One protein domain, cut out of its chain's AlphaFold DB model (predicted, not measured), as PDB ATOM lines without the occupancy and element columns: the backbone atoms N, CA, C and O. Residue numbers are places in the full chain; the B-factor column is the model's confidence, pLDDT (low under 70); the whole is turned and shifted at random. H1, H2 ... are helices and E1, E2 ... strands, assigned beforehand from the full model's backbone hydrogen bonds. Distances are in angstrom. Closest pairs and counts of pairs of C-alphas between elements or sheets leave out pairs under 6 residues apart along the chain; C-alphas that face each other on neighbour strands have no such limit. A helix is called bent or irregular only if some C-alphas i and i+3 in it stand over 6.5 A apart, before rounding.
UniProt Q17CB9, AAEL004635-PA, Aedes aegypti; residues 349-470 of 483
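AT A GLANCE: This is residues 349 to 470 of the 483 residues of the protein "AAEL004635-PA" of Aedes aegypti (UniProt Q17CB9). Five crossed helices follow one another round a compact body, with the long helix H5 along one side, H4 meeting it near its first residues, H2 packed on H4 and H1 making a corner with H2, while residues 465 to 470 of H5 stick out. H3 packs on H5 nearest the middle, with part of the long link, residues 402 to 432, also inside. The printed part has 122 residues, mostly helix, in the order E1, H1, H2, H3, H4, H5. It is compact, with a radius of gyration of the C-alphas of 14.1 A and spans of 39 by 29 by 27 A.

IN THESE COORDINATES: H5, residues 446 to 470, is 36.1 A long and ends at C-alpha 470 (59.946, 28.590, -12.655). H4 is residues 433 to 442, 14.3 A, and is irregular: C-alphas 438 and 441 are 7.9 A apart. H3 is residues 394 to 401, 10.1 A; H2 is 375 to 386, 16.4 A; H1 is 361 to 373, 18.9 A. E1, residues 354 to 356, 6.5 A, begins at C-alpha 354 (34.579, 27.194, -29.947) and pairs with no named strand.

HOW THE PARTS SIT: H5, with residues 452 to 456 alone, touches H3 at a steep tilt of 64 degrees; C-alphas 395 and 456 are closest, 4.6 A. H4 and H5 only just touch, with 3 pairs of C-alphas within 8 A, the closest 436 and 446, 7.3 A. H2 touches H4 at 45 degrees, a steep tilt; C-alphas 382 and 438 are closest, 5.4 A. H1 and H2 touch only at the corner, C-alphas 371 and 378 being closest, 4.5 A. H1 and H5 are apart. In H1, H2 and H5 every O i to N i+4 pair is within hydrogen-bond range; in H4 4 of 6 are, and in H3 1 of 4, beside 3 of 5 O i to N i+3 pairs.

THE WHOLE: C-alphas 375 and 470, the two farthest apart, are 42.9 A apart. The printed part has no cut. The link H3 to H4 is long, 31 residues. Residues 415 to 420 have pLDDT under 70.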
ATOM      1  N   GLN A 349      37.457  30.618 -34.828       82.12
ATOM      2  CA  GLN A 349      36.120  30.228 -34.397       82.12
ATOM      3  C   GLN A 349      35.488  29.249 -35.380       82.12
ATOM      4  O   GLN A 349      35.686  29.356 -36.590       82.12
ATOM      5  N   ILE A 350      34.719  28.313 -34.834       87.88
ATOM      6  CA  ILE A 350      33.773  27.472 -35.576       87.88
ATOM      7  C   ILE A 350      32.353  27.832 -35.132       87.88
ATOM      8  O   ILE A 350      32.165  28.358 -34.032       87.88
ATOM      9  N   ARG A 351      31.350  27.529 -35.956       78.56
ATOM     10  CA  ARG A 351      29.932  27.879 -35.761       78.56
ATOM     11  C   ARG A 351      29.381  27.444 -34.406       78.56
ATOM     12  O   ARG A 351      28.528  28.113 -33.835       78.56
ATOM     13  N   ALA A 352      29.918  26.363 -33.850       83.06
ATOM     14  CA  ALA A 352      29.569  25.861 -32.525       83.06
ATOM     15  C   ALA A 352      30.157  26.678 -31.343       83.06
ATOM     16  O   ALA A 352      30.143  26.213 -30.197       83.06
ATOM     17  N   GLY A 353      30.696  27.875 -31.604       88.69
ATOM     18  CA  GLY A 353      31.162  28.827 -30.591       88.69
ATOM     19  C   GLY A 353      32.477  28.441 -29.912       88.69
ATOM     20  O   GLY A 353      32.767  28.931 -28.825       88.69
ATOM     21  N   PHE A 354      33.266  27.536 -30.499       91.94
ATOM     22  CA  PHE A 354      34.579  27.194 -29.947       91.94
ATOM     23  C   PHE A 354      35.631  28.190 -30.401       91.94
ATOM     24  O   PHE A 354      35.692  28.538 -31.577       91.94
ATOM     25  N   ILE A 355      36.497  28.577 -29.468       91.12
ATOM     26  CA  ILE A 355      37.661  29.420 -29.722       91.12
ATOM     27  C   ILE A 355      38.911  28.568 -29.521       91.12
ATOM     28  O   ILE A 355      39.102  27.975 -28.458       91.12
ATOM     29  N   PHE A 356      39.770  28.517 -30.538       93.00
ATOM     30  CA  PHE A 356      41.035  27.788 -30.467       93.00
ATOM     31  C   PHE A 356      42.205  28.709 -30.059       93.00
ATOM     32  O   PHE A 356      42.293  29.841 -30.557       93.00
ATOM     33  N   PRO A 357      43.128  28.239 -29.192       95.25
ATOM     34  CA  PRO A 357      43.168  26.910 -28.566       95.25
ATOM     35  C   PRO A 357      42.125  26.727 -27.454       95.25
ATOM     36  O   PRO A 357      41.924  27.621 -26.636       95.25
ATOM     37  N   ILE A 358      41.540  25.529 -27.361       93.62
ATOM     38  CA  ILE A 358      40.626  25.167 -26.273       93.62
ATOM     39  C   ILE A 358      41.401  25.152 -24.956       93.62
ATOM     40  O   ILE A 358      42.393  24.432 -24.810       93.62
ATOM     41  N   THR A 359      40.955  25.950 -23.990       92.69
ATOM     42  CA  THR A 359      41.662  26.158 -22.720       92.69
ATOM     43  C   THR A 359      41.207  25.220 -21.606       92.69
ATOM     44  O   THR A 359      42.007  24.899 -20.724       92.69
ATOM     45  N   GLU A 360      39.969  24.729 -21.673       92.44
ATOM     46  CA  GLU A 360      39.323  23.939 -20.627       92.44
ATOM     47  C   GLU A 360      38.983  22.516 -21.076       92.44
ATOM     48  O   GLU A 360      38.541  22.284 -22.197       92.44
ATOM     49  N   GLY A 361      39.120  21.545 -20.168       91.94
ATOM     50  CA  GLY A 361      38.793  20.145 -20.468       91.94
ATOM     51  C   GLY A 361      37.303  19.895 -20.730       91.94
ATOM     52  O   GLY A 361      36.970  18.991 -21.483       91.94
ATOM     53  N   LYS A 362      36.396  20.698 -20.152       94.81
ATOM     54  CA  LYS A 362      34.948  20.581 -20.413       94.81
ATOM     55  C   LYS A 362      34.613  20.901 -21.873       94.81
ATOM     56  O   LYS A 362      33.837  20.180 -22.489       94.81
ATOM     57  N   GLU A 363      35.269  21.910 -22.438       95.25
ATOM     58  CA  GLU A 363      35.099  22.291 -23.842       95.25
ATOM     59  C   GLU A 363      35.677  21.244 -24.805       95.25
ATOM     60  O   GLU A 363      35.131  21.047 -25.883       95.25
ATOM     61  N   VAL A 364      36.715  20.497 -24.408       96.62
ATOM     62  CA  VAL A 364      37.205  19.344 -25.191       96.62
ATOM     63  C   VAL A 364      36.124  18.262 -25.311       96.62
ATOM     64  O   VAL A 364      35.906  17.727 -26.393       96.62
ATOM     65  N   GLU A 365      35.408  17.965 -24.223       96.88
ATOM     66  CA  GLU A 365      34.299  16.996 -24.235       96.88
ATOM     67  C   GLU A 365      33.080  17.512 -25.012       96.88
ATOM     68  O   GLU A 365      32.408  16.742 -25.703       96.88
ATOM     69  N   ARG A 366      32.795  18.820 -24.925       97.00
ATOM     70  CA  ARG A 366      31.736  19.454 -25.719       97.00
ATOM     71  C   ARG A 366      32.049  19.357 -27.211       97.00
ATOM     72  O   ARG A 366      31.159  19.011 -27.983       97.00
ATOM     73  N   LEU A 367      33.301  19.619 -27.603       97.06
ATOM     74  CA  LEU A 367      33.744  19.499 -28.991       97.06
ATOM     75  C   LEU A 367      33.613  18.057 -29.479       97.06
ATOM     76  O   LEU A 367      33.021  17.848 -30.529       97.06
ATOM     77  N   GLU A 368      34.091  17.077 -28.705       97.88
ATOM     78  CA  GLU A 368      33.947  15.653 -29.042       97.88
ATOM     79  C   GLU A 368      32.483  15.275 -29.292       97.88
ATOM     80  O   GLU A 368      32.148  14.682 -30.313       97.88
ATOM     81  N   THR A 369      31.593  15.678 -28.382       97.44
ATOM     82  CA  THR A 369      30.164  15.357 -28.474       97.44
ATOM     83  C   THR A 369      29.520  15.959 -29.722       97.44
ATOM     84  O   THR A 369      28.667  15.322 -30.335       97.44
ATOM     85  N   LEU A 370      29.891  17.190 -30.086       96.69
ATOM     86  CA  LEU A 370      29.335  17.865 -31.257       96.69
ATOM     87  C   LEU A 370      29.929  17.334 -32.560       96.69
ATOM     88  O   LEU A 370      29.177  17.088 -33.492       96.69
ATOM     89  N   VAL A 371      31.235  17.076 -32.608       96.88
ATOM     90  CA  VAL A 371      31.903  16.481 -33.775       96.88
ATOM     91  C   VAL A 371      31.361  15.082 -34.081       96.88
ATOM     92  O   VAL A 371      31.204  14.733 -35.246       96.88
ATOM     93  N   ALA A 372      31.023  14.300 -33.053       95.06
ATOM     94  CA  ALA A 372      30.426  12.978 -33.232       95.06
ATOM     95  C   ALA A 372      28.966  13.014 -33.732       95.06
ATOM     96  O   ALA A 372      28.490  12.024 -34.281       95.06
ATOM     97  N   LYS A 373      28.238  14.120 -33.518       95.38
ATOM     98  CA  LYS A 373      26.801  14.239 -33.839       95.38
ATOM     99  C   LYS A 373      26.512  15.059 -35.091       95.38
ATOM    100  O   LYS A 373      25.546  14.767 -35.786       95.38
ATOM    101  N   ASP A 374      27.302  16.097 -35.340       96.50
ATOM    102  CA  ASP A 374      27.064  17.085 -36.386       96.50
ATOM    103  C   ASP A 374      28.211  17.063 -37.418       96.50
ATOM    104  O   ASP A 374      29.317  17.549 -37.137       96.50
ATOM    105  N   PRO A 375      27.960  16.534 -38.632       96.00
ATOM    106  CA  PRO A 375      28.942  16.508 -39.712       96.00
ATOM    107  C   PRO A 375      29.457  17.895 -40.117       96.00
ATOM    108  O   PRO A 375      30.607  18.009 -40.542       96.00
ATOM    109  N   ALA A 376      28.654  18.955 -39.967       95.81
ATOM    110  CA  ALA A 376      29.084  20.312 -40.291       95.81
ATOM    111  C   ALA A 376      30.145  20.798 -39.293       95.81
ATOM    112  O   ALA A 376      31.190  21.310 -39.697       95.81
ATOM    113  N   VAL A 377      29.936  20.556 -37.993       95.81
ATOM    114  CA  VAL A 377      30.921  20.880 -36.946       95.81
ATOM    115  C   VAL A 377      32.193  20.048 -37.113       95.81
ATOM    116  O   VAL A 377      33.295  20.580 -36.964       95.81
ATOM    117  N   ARG A 378      32.063  18.762 -37.469       97.12
ATOM    118  CA  ARG A 378      33.204  17.897 -37.809       97.12
ATOM    119  C   ARG A 378      34.023  18.480 -38.958       97.12
ATOM    120  O   ARG A 378      35.242  18.581 -38.835       97.12
ATOM    121  N   GLN A 379      33.368  18.894 -40.041       96.94
ATOM    122  CA  GLN A 379      34.053  19.469 -41.193       96.94
ATOM    123  C   GLN A 379      34.747  20.786 -40.837       96.94
ATOM    124  O   GLN A 379      35.919  20.964 -41.159       96.94
ATOM    125  N   GLU A 380      34.075  21.686 -40.114       95.81
ATOM    126  CA  GLU A 380      34.686  22.936 -39.653       95.81
ATOM    127  C   GLU A 380      35.903  22.672 -38.753       95.81
ATOM    128  O   GLU A 380      36.940  23.319 -38.908       95.81
ATOM    129  N   TYR A 381      35.830  21.683 -37.856       97.19
ATOM    130  CA  TYR A 381      36.967  21.282 -37.030       97.19
ATOM    131  C   TYR A 381      38.140  20.739 -37.861       97.19
ATOM    132  O   TYR A 381      39.287  21.126 -37.629       97.19
ATOM    133  N   ILE A 382      37.873  19.901 -38.867       96.81
ATOM    134  CA  ILE A 382      38.893  19.412 -39.808       96.81
ATOM    135  C   ILE A 382      39.553  20.585 -40.547       96.81
ATOM    136  O   ILE A 382      40.778  20.620 -40.672       96.81
ATOM    137  N   GLU A 383      38.782  21.588 -40.966       95.31
ATOM    138  CA  GLU A 383      39.332  22.797 -41.584       95.31
ATOM    139  C   GLU A 383      40.206  23.607 -40.611       95.31
ATOM    140  O   GLU A 383      41.227  24.165 -41.018       95.31
ATOM    141  N   VAL A 384      39.901  23.623 -39.309       95.06
ATOM    142  CA  VAL A 384      40.804  24.192 -38.288       95.06
ATOM    143  C   VAL A 384      42.112  23.398 -38.189       95.06
ATOM    144  O   VAL A 384      43.191  23.994 -38.067       95.06
ATOM    145  N   LEU A 385      42.055  22.065 -38.266       95.88
ATOM    146  CA  LEU A 385      43.253  21.223 -38.261       95.88
ATOM    147  C   LEU A 385      44.129  21.499 -39.492       95.88
ATOM    148  O   LEU A 385      45.321  21.764 -39.335       95.88
ATOM    149  N   LYS A 386      43.543  21.557 -40.693       95.06
ATOM    150  CA  LYS A 386      44.254  21.812 -41.962       95.06
ATOM    151  C   LYS A 386      45.014  23.141 -42.011       95.06
ATOM    152  O   LYS A 386      45.948  23.278 -42.797       95.06
ATOM    153  N   ARG A 387      44.700  24.104 -41.139       93.62
ATOM    154  CA  ARG A 387      45.453  25.369 -41.017       93.62
ATOM    155  C   ARG A 387      46.876  25.198 -40.462       93.62
ATOM    156  O   ARG A 387      47.615  26.182 -40.396       93.62
ATOM    157  N   LYS A 388      47.292  23.983 -40.075       93.12
ATOM    158  CA  LYS A 388      48.679  23.670 -39.694       93.12
ATOM    159  C   LYS A 388      49.665  24.118 -40.786       93.12
ATOM    160  O   LYS A 388      49.635  23.574 -41.891       93.12
ATOM    161  N   PRO A 389      50.615  25.024 -40.481       92.56
ATOM    162  CA  PRO A 389      51.641  25.416 -41.441       92.56
ATOM    163  C   PRO A 389      52.492  24.231 -41.914       92.56
ATOM    164  O   PRO A 389      52.882  23.364 -41.121       92.56
ATOM    165  N   LYS A 390      52.843  24.226 -43.208       85.38
ATOM    166  CA  LYS A 390      53.758  23.236 -43.796       85.38
ATOM    167  C   LYS A 390      55.109  23.291 -43.064       85.38
ATOM    168  O   LYS A 390      55.664  24.365 -42.856       85.38
ATOM    169  N   GLY A 391      55.619  22.135 -42.634       85.81
ATOM    170  CA  GLY A 391      56.875  22.012 -41.874       85.81
ATOM    171  C   GLY A 391      56.727  21.972 -40.346       85.81
ATOM    172  O   GLY A 391      57.693  21.648 -39.653       85.81
ATOM    173  N   ILE A 392      55.534  22.231 -39.797       89.81
ATOM    174  CA  ILE A 392      55.252  22.026 -38.369       89.81
ATOM    175  C   ILE A 392      54.716  20.604 -38.149       89.81
ATOM    176  O   ILE A 392      53.841  20.135 -38.874       89.81
ATOM    177  N   THR A 393      55.229  19.908 -37.129       90.94
ATOM    178  CA  THR A 393      54.728  18.580 -36.727       90.94
ATOM    179  C   THR A 393      53.403  18.695 -35.976       90.94
ATOM    180  O   THR A 393      53.174  19.692 -35.286       90.94
ATOM    181  N   ILE A 394      52.557  17.658 -36.007       93.12
ATOM    182  CA  ILE A 394      51.301  17.652 -35.232       93.12
ATOM    183  C   ILE A 394      51.610  17.859 -33.747       93.12
ATOM    184  O   ILE A 394      50.956  18.653 -33.080       93.12
ATOM    185  N   VAL A 395      52.691  17.250 -33.249       92.94
ATOM    186  CA  VAL A 395      53.178  17.418 -31.869       92.94
ATOM    187  C   VAL A 395      53.328  18.888 -31.464       92.94
ATOM    188  O   VAL A 395      52.927  19.266 -30.363       92.94
ATOM    189  N   ALA A 396      53.930  19.704 -32.332       89.94
ATOM    190  CA  ALA A 396      54.134  21.126 -32.081       89.94
ATOM    191  C   ALA A 396      52.855  21.938 -32.325       89.94
ATOM    192  O   ALA A 396      52.579  22.868 -31.573       89.94
ATOM    193  N   TYR A 397      52.064  21.567 -33.334       94.44
ATOM    194  CA  TYR A 397      50.817  22.246 -33.673       94.44
ATOM    195  C   TYR A 397      49.708  22.037 -32.633       94.44
ATOM    196  O   TYR A 397      48.872  22.918 -32.463       94.44
ATOM    197  N   MET A 398      49.740  20.938 -31.867       93.62
ATOM    198  CA  MET A 398      48.734  20.617 -30.846       93.62
ATOM    199  C   MET A 398      48.462  21.754 -29.854       93.62
ATOM    200  O   MET A 398      47.328  21.907 -29.418       93.62
ATOM    201  N   GLN A 399      49.461  22.582 -29.531       91.12
ATOM    202  CA  GLN A 399      49.289  23.716 -28.613       91.12
ATOM    203  C   GLN A 399      48.416  24.858 -29.173       91.12
ATOM    204  O   GLN A 399      47.975  25.704 -28.406       91.12
ATOM    205  N   ASN A 400      48.181  24.889 -30.491       92.75
ATOM    206  CA  ASN A 400      47.270  25.838 -31.141       92.75
ATOM    207  C   ASN A 400      45.820  25.335 -31.151       92.75
ATOM    208  O   ASN A 400      44.910  26.122 -31.389       92.75
ATOM    209  N   ILE A 401      45.607  24.040 -30.894       95.50
ATOM    210  CA  ILE A 401      44.277  23.425 -30.843       95.50
ATOM    211  C   ILE A 401      43.833  23.230 -29.391       95.50
ATOM    212  O   ILE A 401      42.704  23.554 -29.042       95.50
ATOM    213  N   PHE A 402      44.733  22.761 -28.527       96.12
ATOM    214  CA  PHE A 402      44.450  22.453 -27.130       96.12
ATOM    215  C   PHE A 402      45.534  23.040 -26.223       96.12
ATOM    216  O   PHE A 402      46.729  22.794 -26.415       96.12
ATOM    217  N   SER A 403      45.121  23.784 -25.197       94.00
ATOM    218  CA  SER A 403      46.028  24.251 -24.148       94.00
ATOM    219  C   SER A 403      46.602  23.073 -23.356       94.00
ATOM    220  O   SER A 403      46.046  21.970 -23.329       94.00
ATOM    221  N   ASP A 404      47.697  23.301 -22.635       92.38
ATOM    222  CA  ASP A 404      48.242  22.269 -21.752       92.38
ATOM    223  C   ASP A 404      47.265  21.902 -20.618       92.38
ATOM    224  O   ASP A 404      47.231  20.755 -20.166       92.38
ATOM    225  N   GLU A 405      46.482  22.883 -20.172       91.69
ATOM    226  CA  GLU A 405      45.497  22.809 -19.099       91.69
ATOM    227  C   GLU A 405      44.304  21.935 -19.503       91.69
ATOM    228  O   GLU A 405      43.908  21.045 -18.743       91.69
ATOM    229  N   SER A 406      43.807  22.099 -20.734       95.38
ATOM    230  CA  SER A 406      42.727  21.277 -21.288       95.38
ATOM    231  C   SER A 406      43.120  19.796 -21.377       95.38
ATOM    232  O   SER A 406      42.295  18.914 -21.153       95.38
ATOM    233  N   LEU A 407      44.411  19.497 -21.587       94.38
ATOM    234  CA  LEU A 407      44.925  18.135 -21.766       94.38
ATOM    235  C   LEU A 407      45.353  17.424 -20.466       94.38
ATOM    236  O   LEU A 407      45.822  16.278 -20.509       94.38
ATOM    237  N   ILE A 408      45.187  18.037 -19.285       89.31
ATOM    238  CA  ILE A 408      45.598  17.445 -17.992       89.31
ATOM    239  C   ILE A 408      44.961  16.061 -17.772       89.31
ATOM    240  O   ILE A 408      45.641  15.123 -17.321       89.31
ATOM    241  N   GLY A 409      43.680  15.919 -18.124       88.69
ATOM    242  CA  GLY A 409      42.875  14.704 -17.962       88.69
ATOM    243  C   GLY A 409      43.170  13.583 -18.964       88.69
ATOM    244  O   GLY A 409      42.671  12.473 -18.784       88.69
ATOM    245  N   TYR A 410      44.019  13.826 -19.965       91.88
ATOM    246  CA  TYR A 410      44.134  12.959 -21.137       91.88
ATOM    247  C   TYR A 410      45.500  12.262 -21.247       91.88
ATOM    248  O   TYR A 410      46.548  12.699 -20.731       91.88
ATOM    249  N   ASN A 411      45.486  11.112 -21.909       89.75
ATOM    250  CA  ASN A 411      46.632  10.448 -22.527       89.75
ATOM    251  C   ASN A 411      46.138   9.557 -23.668       89.75
ATOM    252  O   ASN A 411      44.950   9.302 -23.791       89.75
ATOM    253  N   TYR A 412      47.056   9.022 -24.467       89.06
ATOM    254  CA  TYR A 412      46.662   8.173 -25.587       89.06
ATOM    255  C   TYR A 412      45.881   6.912 -25.147       89.06
ATOM    256  O   TYR A 412      44.839   6.597 -25.714       89.06
ATOM    257  N   ASN A 413      46.324   6.244 -24.072       85.69
ATOM    258  CA  ASN A 413      45.808   4.924 -23.677       85.69
ATOM    259  C   ASN A 413      44.691   4.910 -22.610       85.69
ATOM    260  O   ASN A 413      44.134   3.849 -22.369       85.69
ATOM    261  N   GLY A 414      44.424   6.006 -21.899       81.88
ATOM    262  CA  GLY A 414      43.494   6.084 -20.753       81.88
ATOM    263  C   GLY A 414      44.034   5.580 -19.404       81.88
ATOM    264  O   GLY A 414      43.508   5.902 -18.339       81.88
ATOM    265  N   VAL A 415      45.125   4.813 -19.398       69.38
ATOM    266  CA  VAL A 415      45.601   4.117 -18.186       69.38
ATOM    267  C   VAL A 415      46.576   4.977 -17.368       69.38
ATOM    268  O   VAL A 415      47.460   5.636 -17.929       69.38
ATOM    269  N   MET A 416      46.465   4.948 -16.033       66.00
ATOM    270  CA  MET A 416      47.484   5.472 -15.111       66.00
ATOM    271  C   MET A 416      47.736   4.537 -13.923       66.00
ATOM    272  O   MET A 416      46.849   3.830 -13.456       66.00
ATOM    273  N   VAL A 417      48.970   4.595 -13.418       51.12
ATOM    274  CA  VAL A 417      49.415   4.003 -12.151       51.12
ATOM    275  C   VAL A 417      48.947   4.934 -11.026       51.12
ATOM    276  O   VAL A 417      49.192   6.137 -11.127       51.12
ATOM    277  N   LEU A 418      48.326   4.394  -9.968       53.41
ATOM    278  CA  LEU A 418      47.779   5.098  -8.780       53.41
ATOM    279  C   LEU A 418      46.307   5.575  -8.857       53.41
ATOM    280  O   LEU A 418      45.973   6.628  -8.317       53.41
ATOM    281  N   GLY A 419      45.412   4.825  -9.507       51.66
ATOM    282  CA  GLY A 419      43.954   4.949  -9.295       51.66
ATOM    283  C   GLY A 419      43.246   6.154  -9.936       51.66
ATOM    284  O   GLY A 419      42.024   6.159 -10.032       51.66
ATOM    285  N   LYS A 420      43.973   7.151 -10.453       60.09
ATOM    286  CA  LYS A 420      43.386   8.247 -11.239       60.09
ATOM    287  C   LYS A 420      43.260   7.819 -12.703       60.09
ATOM    288  O   LYS A 420      44.269   7.741 -13.401       60.09
ATOM    289  N   ARG A 421      42.045   7.527 -13.172       72.44
ATOM    290  CA  ARG A 421      41.791   7.206 -14.588       72.44
ATOM    291  C   ARG A 421      42.010   8.451 -15.454       72.44
ATOM    292  O   ARG A 421      41.657   9.555 -15.047       72.44
ATOM    293  N   LYS A 422      42.631   8.280 -16.623       87.38
ATOM    294  CA  LYS A 422      42.704   9.316 -17.661       87.38
ATOM    295  C   LYS A 422      41.732   8.973 -18.777       87.38
ATOM    296  O   LYS A 422      41.404   7.808 -18.978       87.38
ATOM    297  N   ARG A 423      41.315   9.983 -19.527       91.56
ATOM    298  CA  ARG A 423      40.549   9.789 -20.759       91.56
ATOM    299  C   ARG A 423      41.499   9.347 -21.872       91.56
ATOM    300  O   ARG A 423      42.603   9.889 -21.988       91.56
ATOM    301  N   ALA A 424      41.100   8.322 -22.622       92.75
ATOM    302  CA  ALA A 424      41.907   7.723 -23.679       92.75
ATOM    303  C   ALA A 424      41.687   8.470 -24.994       92.75
ATOM    304  O   ALA A 424      40.632   8.348 -25.588       92.75
ATOM    305  N   MET A 425      42.686   9.195 -25.493       95.00
ATOM    306  CA  MET A 425      42.548   9.949 -26.748       95.00
ATOM    307  C   MET A 425      42.246   9.051 -27.952       95.00
ATOM    308  O   MET A 425      41.669   9.514 -28.920       95.00
ATOM    309  N   ARG A 426      42.611   7.763 -27.902       92.62
ATOM    310  CA  ARG A 426      42.357   6.827 -29.005       92.62
ATOM    311  C   ARG A 426      40.870   6.556 -29.290       92.62
ATOM    312  O   ARG A 426      40.590   5.940 -30.305       92.62
ATOM    313  N   VAL A 427      39.970   6.892 -28.360       92.62
ATOM    314  CA  VAL A 427      38.520   6.647 -28.501       92.62
ATOM    315  C   VAL A 427      37.735   7.924 -28.811       92.62
ATOM    316  O   VAL A 427      36.524   7.930 -28.655       92.62
ATOM    317  N   TYR A 428      38.429   9.004 -29.171       97.44
ATOM    318  CA  TYR A 428      37.850  10.323 -29.419       97.44
ATOM    319  C   TYR A 428      38.056  10.703 -30.880       97.44
ATOM    320  O   TYR A 428      39.206  10.781 -31.325       97.44
ATOM    321  N   GLU A 429      36.974  11.024 -31.582       97.44
ATOM    322  CA  GLU A 429      36.981  11.445 -32.984       97.44
ATOM    323  C   GLU A 429      37.880  12.665 -33.206       97.44
ATOM    324  O   GLU A 429      38.627  12.722 -34.189       97.44
ATOM    325  N   ILE A 430      37.868  13.617 -32.264       97.81
ATOM    326  CA  ILE A 430      38.653  14.856 -32.368       97.81
ATOM    327  C   ILE A 430      40.160  14.615 -32.283       97.81
ATOM    328  O   ILE A 430      40.940  15.458 -32.714       97.81
ATOM    329  N   PHE A 431      40.596  13.486 -31.718       97.56
ATOM    330  CA  PHE A 431      42.012  13.130 -31.619       97.56
ATOM    331  C   PHE A 431      42.427  12.071 -32.644       97.56
ATOM    332  O   PHE A 431      43.624  11.942 -32.902       97.56
ATOM    333  N   THR A 432      41.484  11.311 -33.206       96.06
ATOM    334  CA  THR A 432      41.753  10.234 -34.166       96.06
ATOM    335  C   THR A 432      41.296  10.610 -35.567       96.06
ATOM    336  O   THR A 432      42.078  11.188 -36.321       96.06
ATOM    337  N   ASN A 433      40.051  10.305 -35.919       96.62
ATOM    338  CA  ASN A 433      39.563  10.336 -37.291       96.62
ATOM    339  C   ASN A 433      39.635  11.746 -37.882       96.62
ATOM    340  O   ASN A 433      40.074  11.899 -39.011       96.62
ATOM    341  N   CYS A 434      39.371  12.795 -37.099       98.06
ATOM    342  CA  CYS A 434      39.510  14.168 -37.595       98.06
ATOM    343  C   CYS A 434      40.959  14.521 -37.979       98.06
ATOM    344  O   CYS A 434      41.183  15.244 -38.946       98.06
ATOM    345  N   PHE A 435      41.957  14.010 -37.248       97.31
ATOM    346  CA  PHE A 435      43.366  14.191 -37.610       97.31
ATOM    347  C   PHE A 435      43.759  13.341 -38.818       97.31
ATOM    348  O   PHE A 435      44.560  13.794 -39.631       97.31
ATOM    349  N   MET A 436      43.218  12.127 -38.931       96.75
ATOM    350  CA  MET A 436      43.446  11.268 -40.094       96.75
ATOM    351  C   MET A 436      42.895  11.932 -41.360       96.75
ATOM    352  O   MET A 436      43.659  12.147 -42.292       96.75
ATOM    353  N   ASP A 437      41.639  12.381 -41.338       97.19
ATOM    354  CA  ASP A 437      40.985  13.075 -42.455       97.19
ATOM    355  C   ASP A 437      41.689  14.392 -42.820       97.19
ATOM    356  O   ASP A 437      41.843  14.731 -43.992       97.19
ATOM    357  N   ALA A 438      42.154  15.161 -41.826       96.81
ATOM    358  CA  ALA A 438      42.835  16.433 -42.076       96.81
ATOM    359  C   ALA A 438      44.197  16.270 -42.770       96.81
ATOM    360  O   ALA A 438      44.631  17.180 -43.477       96.81
ATOM    361  N   TYR A 439      44.881  15.144 -42.550       95.56
ATOM    362  CA  TYR A 439      46.260  14.921 -42.996       95.56
ATOM    363  C   TYR A 439      46.430  13.650 -43.832       95.56
ATOM    364  O   TYR A 439      47.551  13.162 -43.996       95.56
ATOM    365  N   GLU A 440      45.340  13.139 -44.402       92.62
ATOM    366  CA  GLU A 440      45.351  11.991 -45.308       92.62
ATOM    367  C   GLU A 440      46.284  12.251 -46.500       92.62
ATOM    368  O   GLU A 440      47.137  11.427 -46.825       92.62
ATOM    369  N   SER A 441      46.237  13.465 -47.061       91.38
ATOM    370  CA  SER A 441      47.123  13.895 -48.150       91.38
ATOM    371  C   SER A 441      48.606  13.971 -47.759       91.38
ATOM    372  O   SER A 441      49.470  13.956 -48.630       91.38
ATOM    373  N   GLU A 442      48.922  14.090 -46.463       91.31
ATOM    374  CA  GLU A 442      50.302  14.040 -45.946       91.31
ATOM    375  C   GLU A 442      50.760  12.592 -45.658       91.31
ATOM    376  O   GLU A 442      51.894  12.383 -45.221       91.31
ATOM    377  N   GLY A 443      49.908  11.585 -45.893       90.62
ATOM    378  CA  GLY A 443      50.207  10.175 -45.632       90.62
ATOM    379  C   GLY A 443      50.232   9.823 -44.142       90.62
ATOM    380  O   GLY A 443      50.973   8.925 -43.726       90.62
ATOM    381  N   LEU A 444      49.472  10.547 -43.312       91.25
ATOM    382  CA  LEU A 444      49.419  10.288 -41.878       91.25
ATOM    383  C   LEU A 444      48.792   8.914 -41.603       91.25
ATOM    384  O   LEU A 444      47.629   8.671 -41.901       91.25
ATOM    385  N   THR A 445      49.558   8.018 -40.982       90.94
ATOM    386  CA  THR A 445      49.061   6.699 -40.562       90.94
ATOM    387  C   THR A 445      48.559   6.729 -39.121       90.94
ATOM    388  O   THR A 445      49.028   7.521 -38.298       90.94
ATOM    389  N   GLN A 446      47.678   5.791 -38.767       86.06
ATOM    390  CA  GLN A 446      47.177   5.647 -37.396       86.06
ATOM    391  C   GLN A 446      48.314   5.442 -36.378       86.06
ATOM    392  O   GLN A 446      48.268   5.972 -35.265       86.06
ATOM    393  N   PHE A 447      49.360   4.701 -36.761       82.88
ATOM    394  CA  PHE A 447      50.544   4.488 -35.929       82.88
ATOM    395  C   PHE A 447      51.318   5.791 -35.687       82.88
ATOM    396  O   PHE A 447      51.688   6.091 -34.548       82.88
ATOM    397  N   GLU A 448      51.535   6.581 -36.739       86.62
ATOM    398  CA  GLU A 448      52.235   7.861 -36.637       86.62
ATOM    399  C   GLU A 448      51.429   8.862 -35.798       86.62
ATOM    400  O   GLU A 448      51.976   9.498 -34.895       86.62
ATOM    401  N   LEU A 449      50.109   8.930 -35.995       92.06
ATOM    402  CA  LEU A 449      49.225   9.757 -35.175       92.06
ATOM    403  C   LEU A 449      49.290   9.353 -33.692       92.06
ATOM    404  O   LEU A 449      49.516  10.201 -32.827       92.06
ATOM    405  N   ALA A 450      49.189   8.059 -33.378       88.06
ATOM    406  CA  ALA A 450      49.311   7.543 -32.012       88.06
ATOM    407  C   ALA A 450      50.634   7.950 -31.338       88.06
ATOM    408  O   ALA A 450      50.672   8.352 -30.161       88.06
ATOM    409  N   PHE A 451      51.731   7.866 -32.093       85.38
ATOM    410  CA  PHE A 451      53.051   8.282 -31.646       85.38
ATOM    411  C   PHE A 451      53.110   9.796 -31.394       85.38
ATOM    412  O   PHE A 451      53.532  10.223 -30.311       85.38
ATOM    413  N   GLN A 452      52.620  10.612 -32.332       91.00
ATOM    414  CA  GLN A 452      52.617  12.070 -32.211       91.00
ATOM    415  C   GLN A 452      51.731  12.561 -31.054       91.00
ATOM    416  O   GLN A 452      52.182  13.388 -30.258       91.00
ATOM    417  N   LEU A 453      50.540  11.993 -30.848       91.25
ATOM    418  CA  LEU A 453      49.675  12.312 -29.700       91.25
ATOM    419  C   LEU A 453      50.347  11.977 -28.361       91.25
ATOM    420  O   LEU A 453      50.326  12.765 -27.409       91.25
ATOM    421  N   THR A 454      51.012  10.821 -28.287       90.81
ATOM    422  CA  THR A 454      51.761  10.410 -27.092       90.81
ATOM    423  C   THR A 454      52.891  11.396 -26.776       90.81
ATOM    424  O   THR A 454      53.100  11.768 -25.611       90.81
ATOM    425  N   LEU A 455      53.610  11.859 -27.803       84.75
ATOM    426  CA  LEU A 455      54.652  12.873 -27.659       84.75
ATOM    427  C   LEU A 455      54.088  14.244 -27.277       84.75
ATOM    428  O   LEU A 455      54.663  14.889 -26.396       84.75
ATOM    429  N   ALA A 456      52.966  14.664 -27.864       92.69
ATOM    430  CA  ALA A 456      52.318  15.943 -27.571       92.69
ATOM    431  C   ALA A 456      51.943  16.042 -26.088       92.69
ATOM    432  O   ALA A 456      52.329  16.988 -25.399       92.69
ATOM    433  N   ILE A 457      51.322  14.991 -25.541       91.94
ATOM    434  CA  ILE A 457      50.990  14.899 -24.114       91.94
ATOM    435  C   ILE A 457      52.238  14.928 -23.226       91.94
ATOM    436  O   ILE A 457      52.250  15.555 -22.159       91.94
ATOM    437  N   LYS A 458      53.317  14.253 -23.633       87.00
ATOM    438  CA  LYS A 458      54.584  14.284 -22.892       87.00
ATOM    439  C   LYS A 458      55.183  15.693 -22.873       87.00
ATOM    440  O   LYS A 458      55.645  16.130 -21.815       87.00
ATOM    441  N   GLN A 459      55.172  16.393 -24.008       88.12
ATOM    442  CA  GLN A 459      55.666  17.766 -24.113       88.12
ATOM    443  C   GLN A 459      54.815  18.730 -23.287       88.12
ATOM    444  O   GLN A 459      55.380  19.492 -22.504       88.12
ATOM    445  N   SER A 460      53.489  18.618 -23.362       89.44
ATOM    446  CA  SER A 460      52.547  19.405 -22.565       89.44
ATOM    447  C   SER A 460      52.812  19.284 -21.060       89.44
ATOM    448  O   SER A 460      53.064  20.270 -20.362       89.44
ATOM    449  N   ARG A 461      52.926  18.052 -20.546       85.88
ATOM    450  CA  ARG A 461      53.262  17.805 -19.131       85.88
ATOM    451  C   ARG A 461      54.622  18.360 -18.737       85.88
ATOM    452  O   ARG A 461      54.799  18.809 -17.606       85.88
ATOM    453  N   ASN A 462      55.599  18.291 -19.637       85.00
ATOM    454  CA  ASN A 462      56.911  18.864 -19.385       85.00
ATOM    455  C   ASN A 462      56.836  20.395 -19.312       85.00
ATOM    456  O   ASN A 462      57.367  20.962 -18.362       85.00
ATOM    457  N   ARG A 463      56.129  21.056 -20.240       86.00
ATOM    458  CA  ARG A 463      55.904  22.509 -20.207       86.00
ATOM    459  C   ARG A 463      55.239  22.946 -18.906       86.00
ATOM    460  O   ARG A 463      55.766  23.837 -18.247       86.00
ATOM    461  N   MET A 464      54.171  22.270 -18.479       84.19
ATOM    462  CA  MET A 464      53.523  22.539 -17.187       84.19
ATOM    463  C   MET A 464      54.501  22.423 -16.016       84.19
ATOM    464  O   MET A 464      54.630  23.347 -15.219       84.19
ATOM    465  N   ARG A 465      55.272  21.328 -15.940       80.62
ATOM    466  CA  ARG A 465      56.283  21.145 -14.882       80.62
ATOM    467  C   ARG A 465      57.331  22.254 -14.882       80.62
ATOM    468  O   ARG A 465      57.714  22.713 -13.809       80.62
ATOM    469  N   GLN A 466      57.788  22.683 -16.058       82.38
ATOM    470  CA  GLN A 466      58.743  23.784 -16.187       82.38
ATOM    471  C   GLN A 466      58.130  25.115 -15.736       82.38
ATOM    472  O   GLN A 466      58.785  25.852 -15.002       82.38
ATOM    473  N   ARG A 467      56.870  25.402 -16.097       81.38
ATOM    474  CA  ARG A 467      56.133  26.591 -15.630       81.38
ATOM    475  C   ARG A 467      55.995  26.596 -14.106       81.38
ATOM    476  O   ARG A 467      56.409  27.562 -13.469       81.38
ATOM    477  N   THR A 468      55.556  25.489 -13.502       76.44
ATOM    478  CA  THR A 468      55.464  25.353 -12.035       76.44
ATOM    479  C   THR A 468      56.824  25.504 -11.354       76.44
ATOM    480  O   THR A 468      56.934  26.164 -10.322       76.44
ATOM    481  N   PHE A 469      57.881  24.910 -11.915       78.19
ATOM    482  CA  PHE A 469      59.233  25.020 -11.368       78.19
ATOM    483  C   PHE A 469      59.744  26.467 -11.388       78.19
ATOM    484  O   PHE A 469      60.256  26.952 -10.380       78.19
ATOM    485  N   ARG A 470      59.564  27.176 -12.510       81.94
ATOM    486  CA  ARG A 470      59.946  28.590 -12.655       81.94
ATOM    487  C   ARG A 470      59.154  29.494 -11.711       81.94
ATOM    488  O   ARG A 470      59.759  30.341 -11.057       81.94
TER     489      ARG A 470